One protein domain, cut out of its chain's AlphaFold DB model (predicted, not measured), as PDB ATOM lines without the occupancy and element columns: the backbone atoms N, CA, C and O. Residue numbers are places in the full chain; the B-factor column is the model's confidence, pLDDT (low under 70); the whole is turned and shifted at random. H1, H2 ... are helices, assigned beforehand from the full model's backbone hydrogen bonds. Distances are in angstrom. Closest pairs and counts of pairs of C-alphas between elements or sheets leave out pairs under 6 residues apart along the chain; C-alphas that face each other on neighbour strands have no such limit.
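This is residues 14 to 77 of the 180 residues of an uncharacterized protein of Syncephalis pseudoplumigaleata (UniProt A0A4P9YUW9). This is a flat, loose model with H2 in the middle, H1 set off on one side of it, and the small helices H3 and H4 on its other side, where the chain folds back after H2. Between H1 and H2 a long loop runs past H2 to a far tip near Gly 39 and folds back on itself, its two limbs tied by a short antiparallel pairing of residues 32 to 33 with residues 43 to 44. The printed part has 64 residues, with four named helices in the order H1, H2, H3, H4 and no named strand. The class is all helix, though under half of the residues, 27 of 64, are in named elements. The whole is loose, with a radius of gyration of the C-alphas of 15.0 A, and the C-alphas span 44 by 38 by 15 A.

H2, residues 47 to 56, is the longest helix and touches no helix. It is near H4, residues 74 to 77: the two are close but not clearly touching, and their closest C-alphas, those of Glu 48 and Ile 75, are 6.8 A apart. H2 is also close to but not clearly touching H3, residues 67 to 71, with the closest C-alphas, those of Val 52 and Leu 70, 7.7 A apart. H3 and H4 meet only through their link, residues 72 to 73. H1, residues 14 to 21, is apart from H2, H3 and H4. Every O i to N i+4 pair is within hydrogen-bond range in H2 and H3, and 3 of 4 are in H1; H4 is too short for such a pair, but its 1 pair of O i and N i+3 is within range.

H2 runs 14.4 A from C-alpha 47 at (129.459, 179.981, 182.962) to C-alpha 56 at (132.447, 175.954, 196.463). H1, 11.5 A long from first to last C-alpha, begins at C-alpha 14 at (150.645, 162.486, 198.549). H3 has 5 residues and measures 6.1 A from C-alpha 67 to C-alpha 71. H4 has 4 residues, measures 5.0 A and ends at C-alpha 77 at (115.902, 177.925, 190.414).

The two C-alphas farthest apart are those of Gly 39 and Lys 62, at 44.0 A, and the first and last printed C-alphas are 38.9 A apart. The link from H1 to H2 is long, residues 22 to 46, and its C-alphas lie 6 to 27 A from the mean of all C-alphas. The link from H2 to H3 is short, with 10 residues, and that from H3 to H4 is tight, with 2. The printed part has no cut. Its mean pLDDT is 91.5, and no printed residue is under 70.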
ATOM      1  N   LEU A  14     149.874 161.512 197.765       96.62
ATOM      2  CA  LEU A  14     150.645 162.486 198.549       96.62
ATOM      3  C   LEU A  14     150.571 163.894 197.945       96.62
ATOM      4  O   LEU A  14     150.381 164.872 198.662       96.62
ATOM      5  N   GLN A  15     150.624 163.980 196.616       96.69
ATOM      6  CA  GLN A  15     150.512 165.239 195.888       96.69
ATOM      7  C   GLN A  15     149.121 165.868 196.055       96.69
ATOM      8  O   GLN A  15     149.019 167.079 196.209       96.69
ATOM      9  N   LYS A  16     148.047 165.065 196.118       97.06
ATOM     10  CA  LYS A  16     146.699 165.572 196.429       97.06
ATOM     11  C   LYS A  16     146.674 166.273 197.780       97.06
ATOM     12  O   LYS A  16     146.140 167.371 197.862       97.06
ATOM     13  N   ILE A  17     147.251 165.668 198.821       96.44
ATOM     14  CA  ILE A  17     147.257 166.251 200.174       96.44
ATOM     15  C   ILE A  17     147.918 167.634 200.154       96.44
ATOM     16  O   ILE A  17     147.363 168.583 200.706       96.44
ATOM     17  N   GLN A  18     149.050 167.760 199.462       96.56
ATOM     18  CA  GLN A  18     149.783 169.020 199.336       96.56
ATOM     19  C   GLN A  18     149.013 170.050 198.493       96.56
ATOM     20  O   GLN A  18     148.721 171.145 198.967       96.56
ATOM     21  N   CYS A  19     148.607 169.689 197.273       96.38
ATOM     22  CA  CYS A  19     147.960 170.607 196.329       96.38
ATOM     23  C   CYS A  19     146.555 171.052 196.765       96.38
ATOM     24  O   CYS A  19     146.116 172.149 196.417       96.38
ATOM     25  N   ILE A  20     145.826 170.232 197.530       95.19
ATOM     26  CA  ILE A  20     144.517 170.624 198.076       95.19
ATOM     27  C   ILE A  20     144.683 171.793 199.058       95.19
ATOM     28  O   ILE A  20     143.882 172.729 199.028       95.19
ATOM     29  N   GLN A  21     145.723 171.763 199.895       94.06
ATOM     30  CA  GLN A  21     145.970 172.777 200.924       94.06
ATOM     31  C   GLN A  21     146.709 174.011 200.391       94.06
ATOM     32  O   GLN A  21     146.472 175.113 200.877       94.06
ATOM     33  N   ASP A  22     147.581 173.833 199.398       95.44
ATOM     34  CA  ASP A  22     148.448 174.887 198.869       95.44
ATOM     35  C   ASP A  22     147.662 175.990 198.140       95.44
ATOM     36  O   ASP A  22     147.197 175.719 197.038       95.44
ATOM     37  N   PRO A  23     147.575 177.236 198.651       93.12
ATOM     38  CA  PRO A  23     146.830 178.328 198.026       93.12
ATOM     39  C   PRO A  23     147.275 178.685 196.604       93.12
ATOM     40  O   PRO A  23     146.455 179.230 195.864       93.12
ATOM     41  N   HIS A  24     148.502 178.350 196.207       95.31
ATOM     42  CA  HIS A  24     149.057 178.670 194.892       95.31
ATOM     43  C   HIS A  24     148.729 177.635 193.819       95.31
ATOM     44  O   HIS A  24     148.855 177.924 192.632       95.31
ATOM     45  N   TYR A  25     148.273 176.443 194.204       95.75
ATOM     46  CA  TYR A  25     147.869 175.444 193.227       95.75
ATOM     47  C   TYR A  25     146.529 175.840 192.590       95.75
ATOM     48  O   TYR A  25     145.509 175.935 193.278       95.75
ATOM     49  N   GLU A  26     146.500 176.056 191.280       95.31
ATOM     50  CA  GLU A  26     145.291 176.489 190.577       95.31
ATOM     51  C   GLU A  26     144.392 175.308 190.190       95.31
ATOM     52  O   GLU A  26     144.838 174.290 189.659       95.31
ATOM     53  N   ILE A  27     143.087 175.448 190.435       95.81
ATOM     54  CA  ILE A  27     142.089 174.480 189.974       95.81
ATOM     55  C   ILE A  27     141.647 174.870 188.561       95.81
ATOM     56  O   ILE A  27     141.182 175.988 188.337       95.81
ATOM     57  N   ALA A  28     141.749 173.942 187.609       94.38
ATOM     58  CA  ALA A  28     141.298 174.160 186.239       94.38
ATOM     59  C   ALA A  28     139.763 174.071 186.117       94.38
ATOM     60  O   ALA A  28     139.136 173.137 186.621       94.38
ATOM     61  N   TYR A  29     139.169 175.019 185.385       95.62
ATOM     62  CA  TYR A  29     137.733 175.085 185.087       95.62
ATOM     63  C   TYR A  29     137.505 175.273 183.577       95.62
ATOM     64  O   TYR A  29     137.152 176.374 183.149       95.62
ATOM     65  N   PRO A  30     137.775 174.251 182.746       93.12
ATOM     66  CA  PRO A  30     137.689 174.391 181.298       93.12
ATOM     67  C   PRO A  30     136.247 174.659 180.848       93.12
ATOM     68  O   PRO A  30     135.322 173.953 181.236       93.12
ATOM     69  N   THR A  31     136.051 175.660 179.991       93.06
ATOM     70  CA  THR A  31     134.721 176.011 179.458       93.06
ATOM     71  C   THR A  31     134.236 175.030 178.389       93.06
ATOM     72  O   THR A  31     133.038 174.938 178.150       93.06
ATOM     73  N   SER A  32     135.141 174.267 177.770       90.69
ATOM     74  CA  SER A  32     134.823 173.259 176.756       90.69
ATOM     75  C   SER A  32     135.438 171.915 177.132       90.69
ATOM     76  O   SER A  32     136.618 171.845 177.481       90.69
ATOM     77  N   ILE A  33     134.644 170.850 177.052       88.00
ATOM     78  CA  ILE A  33     135.056 169.471 177.320       88.00
ATOM     79  C   ILE A  33     135.116 168.720 175.992       88.00
ATOM     80  O   ILE A  33     134.166 168.746 175.208       88.00
ATOM     81  N   ALA A  34     136.245 168.052 175.746       83.19
ATOM     82  CA  ALA A  34     136.439 167.258 174.543       83.19
ATOM     83  C   ALA A  34     135.425 166.096 174.457       83.19
ATOM     84  O   ALA A  34     135.033 165.548 175.494       83.19
ATOM     85  N   PRO A  35     135.022 165.690 173.241       79.62
ATOM     86  CA  PRO A  35     134.110 164.572 173.042       79.62
ATOM     87  C   PRO A  35     134.685 163.267 173.599       79.62
ATOM     88  O   PRO A  35     135.851 162.945 173.370       79.62
ATOM     89  N   ILE A  36     133.861 162.492 174.306       73.56
ATOM     90  CA  ILE A  36     134.270 161.195 174.874       73.56
ATOM     91  C   ILE A  36     134.281 160.105 173.788       73.56
ATOM     92  O   ILE A  36     135.048 159.147 173.874       73.56
ATOM     93  N   ALA A  37     133.454 160.258 172.752       74.88
ATOM     94  CA  ALA A  37     133.343 159.333 171.632       74.88
ATOM     95  C   ALA A  37     133.509 160.066 170.287       74.88
ATOM     96  O   ALA A  37     133.105 161.228 170.169       74.88
ATOM     97  N   PRO A  38     134.075 159.402 169.259       70.62
ATOM     98  CA  PRO A  38     134.157 159.967 167.916       70.62
ATOM     99  C   PRO A  38     132.749 160.267 167.380       70.62
ATOM    100  O   PRO A  38     131.867 159.413 167.429       70.62
ATOM    101  N   GLY A  39     132.548 161.487 166.873       74.88
ATOM    102  CA  GLY A  39     131.263 161.949 166.334       74.88
ATOM    103  C   GLY A  39     130.348 162.675 167.328       74.88
ATOM    104  O   GLY A  39     129.213 162.972 166.972       74.88
ATOM    105  N   GLN A  40     130.807 162.966 168.550       75.88
ATOM    106  CA  GLN A  40     130.111 163.885 169.457       75.88
ATOM    107  C   GLN A  40     130.718 165.289 169.400       75.88
ATOM    108  O   GLN A  40     131.928 165.438 169.236       75.88
ATOM    109  N   ASP A  41     129.877 166.310 169.560       78.56
ATOM    110  CA  ASP A  41     130.324 167.698 169.660       78.56
ATOM    111  C   ASP A  41     130.964 167.976 171.025       78.56
ATOM    112  O   ASP A  41     130.660 167.328 172.034       78.56
ATOM    113  N   ALA A  42     131.867 168.958 171.062       82.50
ATOM    114  CA  ALA A  42     132.458 169.422 172.308       82.50
ATOM    115  C   ALA A  42     131.370 170.001 173.228       82.50
ATOM    116  O   ALA A  42     130.540 170.814 172.815       82.50
ATOM    117  N   PHE A  43     131.381 169.594 174.495       85.75
ATOM    118  CA  PHE A  43     130.395 170.051 175.469       85.75
ATOM    119  C   PHE A  43     130.846 171.373 176.094       85.75
ATOM    120  O   PHE A  43     131.899 171.430 176.732       85.75
ATOM    121  N   THR A  44     130.040 172.427 175.948       91.25
ATOM    122  CA  THR A  44     130.303 173.725 176.586       91.25
ATOM    123  C   THR A  44     129.671 173.775 177.972       91.25
ATOM    124  O   THR A  44     128.473 173.543 178.133       91.25
ATOM    125  N   VAL A  45     130.477 174.103 178.978       90.25
ATOM    126  CA  VAL A  45     130.022 174.269 180.359       90.25
ATOM    127  C   VAL A  45     129.449 175.669 180.533       90.25
ATOM    128  O   VAL A  45     130.105 176.666 180.241       90.25
ATOM    129  N   ASP A  46     128.229 175.736 181.054       90.69
ATOM    130  CA  ASP A  46     127.560 176.994 181.370       90.69
ATOM    131  C   ASP A  46     128.388 177.819 182.388       90.69
ATOM    132  O   ASP A  46     128.743 177.305 183.460       90.69
ATOM    133  N   PRO A  47     128.700 179.095 182.083       91.94
ATOM    134  CA  PRO A  47     129.459 179.981 182.962       91.94
ATOM    135  C   PRO A  47     128.899 180.101 184.384       91.94
ATOM    136  O   PRO A  47     129.675 180.226 185.334       91.94
ATOM    137  N   GLU A  48     127.578 180.013 184.560       91.06
ATOM    138  CA  GLU A  48     126.949 180.079 185.884       91.06
ATOM    139  C   GLU A  48     127.311 178.866 186.745       91.06
ATOM    140  O   GLU A  48     127.574 178.997 187.942       91.06
ATOM    141  N   PHE A  49     127.439 177.685 186.136       91.25
ATOM    142  CA  PHE A  49     127.945 176.507 186.838       91.25
ATOM    143  C   PHE A  49     129.417 176.660 187.215       91.25
ATOM    144  O   PHE A  49     129.808 176.266 188.315       91.25
ATOM    145  N   ILE A  50     130.237 177.254 186.343       94.69
ATOM    146  CA  ILE A  50     131.647 177.529 186.653       94.69
ATOM    147  C   ILE A  50     131.750 178.491 187.842       94.69
ATOM    148  O   ILE A  50     132.554 178.254 188.746       94.69
ATOM    149  N   ARG A  51     130.919 179.540 187.880       95.38
ATOM    150  CA  ARG A  51     130.856 180.498 188.992       95.38
ATOM    151  C   ARG A  51     130.551 179.804 190.320       95.38
ATOM    152  O   ARG A  51     131.282 180.012 191.288       95.38
ATOM    153  N   VAL A  52     129.523 178.956 190.362       95.00
ATOM    154  CA  VAL A  52     129.163 178.206 191.576       95.00
ATOM    155  C   VAL A  52     130.253 177.205 191.961       95.00
ATOM    156  O   VAL A  52     130.603 177.071 193.130       95.00
ATOM    157  N   LEU A  53     130.864 176.529 190.989       94.94
ATOM    158  CA  LEU A  53     131.941 175.588 191.282       94.94
ATOM    159  C   LEU A  53     133.176 176.292 191.869       94.94
ATOM    160  O   LEU A  53     133.820 175.750 192.770       94.94
ATOM    161  N   LYS A  54     133.480 177.512 191.407       95.88
ATOM    162  CA  LYS A  54     134.534 178.357 191.978       95.88
ATOM    163  C   LYS A  54     134.223 178.756 193.419       95.88
ATOM    164  O   LYS A  54     135.112 178.644 194.253       95.88
ATOM    165  N   SER A  55     132.989 179.152 193.741       95.94
ATOM    166  CA  SER A  55     132.626 179.560 195.111       95.94
ATOM    167  C   SER A  55     132.643 178.399 196.117       95.94
ATOM    168  O   SER A  55     132.951 178.597 197.294       95.94
ATOM    169  N   CYS A  56     132.378 177.173 195.654       95.81
ATOM    170  CA  CYS A  56     132.447 175.954 196.463       95.81
ATOM    171  C   CYS A  56     133.880 175.480 196.751       95.81
ATOM    172  O   CYS A  56     134.126 174.862 197.786       95.81
ATOM    173  N   LEU A  57     134.822 175.727 195.837       95.75
ATOM    174  CA  LEU A  57     136.193 175.204 195.907       95.75
ATOM    175  C   LEU A  57     137.210 176.229 196.435       95.75
ATOM    176  O   LEU A  57     138.417 176.039 196.295       95.75
ATOM    177  N   ILE A  58     136.734 177.286 197.098       95.75
ATOM    178  CA  ILE A  58     137.588 178.219 197.838       95.75
ATOM    179  C   ILE A  58     138.236 177.479 199.016       95.75
ATOM    180  O   ILE A  58     137.564 176.789 199.797       95.75
ATOM    181  N   ARG A  59     139.563 177.616 199.132       94.25
ATOM    182  CA  ARG A  59     140.365 176.954 200.172       94.25
ATOM    183  C   ARG A  59     140.062 177.477 201.561       94.25
ATOM    184  O   ARG A  59     139.842 176.667 202.456       94.25
ATOM    185  N   ASP A  60     140.010 178.798 201.717       94.56
ATOM    186  CA  ASP A  60     139.589 179.419 202.969       94.56
ATOM    187  C   ASP A  60     138.111 179.085 203.249       94.56
ATOM    188  O   ASP A  60     137.236 179.485 202.473       94.56
ATOM    189  N   PRO A  61     137.795 178.372 204.346       93.00
ATOM    190  CA  PRO A  61     136.419 178.019 204.673       93.00
ATOM    191  C   PRO A  61     135.508 179.232 204.866       93.00
ATOM    192  O   PRO A  61     134.316 179.124 204.598       93.00
ATOM    193  N   LYS A  62     136.043 180.380 205.313       93.88
ATOM    194  CA  LYS A  62     135.246 181.600 205.526       93.88
ATOM    195  C   LYS A  62     134.844 182.268 204.214       93.88
ATOM    196  O   LYS A  62     133.759 182.835 204.134       93.88
ATOM    197  N   GLY A  63     135.702 182.186 203.198       93.62
ATOM    198  CA  GLY A  63     135.409 182.669 201.849       93.62
ATOM    199  C   GLY A  63     134.526 181.727 201.027       93.62
ATOM    200  O   GLY A  63     134.022 182.131 199.982       93.62
ATOM    201  N   ARG A  64     134.332 180.477 201.466       96.44
ATOM    202  CA  ARG A  64     133.533 179.477 200.751       96.44
ATOM    203  C   ARG A  64     132.040 179.773 200.861       96.44
ATOM    204  O   ARG A  64     131.540 180.110 201.932       96.44
ATOM    205  N   ALA A  65     131.316 179.571 199.761       96.50
ATOM    206  CA  ALA A  65     129.864 179.707 199.762       96.50
ATOM    207  C   ALA A  65     129.214 178.762 200.785       96.50
ATOM    208  O   ALA A  65     129.489 177.560 200.832       96.50
ATOM    209  N   THR A  66     128.323 179.322 201.597       97.06
ATOM    210  CA  THR A  66     127.522 178.571 202.565       97.06
ATOM    211  C   THR A  66     126.335 177.896 201.879       97.06
ATOM    212  O   THR A  66     125.886 178.323 200.815       97.06
ATOM    213  N   ILE A  67     125.769 176.866 202.510       96.56
ATOM    214  CA  ILE A  67     124.589 176.177 201.970       96.56
ATOM    215  C   ILE A  67     123.414 177.139 201.706       96.56
ATOM    216  O   ILE A  67     122.870 177.072 200.608       96.56
ATOM    217  N   PRO A  68     123.038 178.073 202.608       96.88
ATOM    218  CA  PRO A  68     121.961 179.022 202.316       96.88
ATOM    219  C   PRO A  68     122.245 179.917 201.102       96.88
ATOM    220  O   PRO A  68     121.343 180.172 200.310       96.88
ATOM    221  N   GLN A  69     123.497 180.351 200.914       95.31
ATOM    222  CA  GLN A  69     123.896 181.135 199.739       95.31
ATOM    223  C   GLN A  69     123.796 180.317 198.449       95.31
ATOM    224  O   GLN A  69     123.324 180.829 197.440       95.31
ATOM    225  N   LEU A  70     124.200 179.043 198.486       94.81
ATOM    226  CA  LEU A  70     124.075 178.133 197.345       94.81
ATOM    227  C   LEU A  70     122.613 177.839 197.011       94.81
ATOM    228  O   LEU A  70     122.254 177.801 195.840       94.81
ATOM    229  N   LEU A  71     121.765 177.663 198.027       94.56
ATOM    230  CA  LEU A  71     120.332 177.449 197.842       94.56
ATOM    231  C   LEU A  71     119.636 178.666 197.234       94.56
ATOM    232  O   LEU A  71     118.681 178.486 196.495       94.56
ATOM    233  N   ALA A  72     120.121 179.877 197.507       93.44
ATOM    234  CA  ALA A  72     119.625 181.103 196.889       93.44
ATOM    235  C   ALA A  72     120.104 181.296 195.434       93.44
ATOM    236  O   ALA A  72     119.621 182.198 194.750       93.44
ATOM    237  N   ASP A  73     121.045 180.480 194.948       92.69
ATOM    238  CA  ASP A  73     121.666 180.676 193.641       92.69
ATOM    239  C   ASP A  73     120.677 180.427 192.476       92.69
ATOM    240  O   ASP A  73     119.925 179.441 192.490       92.69
ATOM    241  N   PRO A  74     120.665 181.276 191.428       90.44
ATOM    242  CA  PRO A  74     119.792 181.101 190.269       90.44
ATOM    243  C   PRO A  74     119.951 179.764 189.540       90.44
ATOM    244  O   PRO A  74     118.993 179.327 188.901       90.44
ATOM    245  N   ILE A  75     121.110 179.090 189.625       89.25
ATOM    246  CA  ILE A  75     121.304 177.799 188.939       89.25
ATOM    247  C   ILE A  75     120.317 176.727 189.414       89.25
ATOM    248  O   ILE A  75     119.933 175.866 188.627       89.25
ATOM    249  N   LEU A  76     119.894 176.783 190.682       87.50
ATOM    250  CA  LEU A  76     118.979 175.801 191.272       87.50
ATOM    251  C   LEU A  76     117.518 176.134 190.967       87.50
ATOM    252  O   LEU A  76     116.669 175.246 190.926       87.50
ATOM    253  N   HIS A  77     117.235 177.412 190.724       85.44
ATOM    254  CA  HIS A  77     115.902 177.925 190.414       85.44
ATOM    255  C   HIS A  77     115.630 178.034 188.919       85.44
ATOM    256  O   HIS A  77     114.496 178.308 188.516       85.44
TER     257      HIS A  77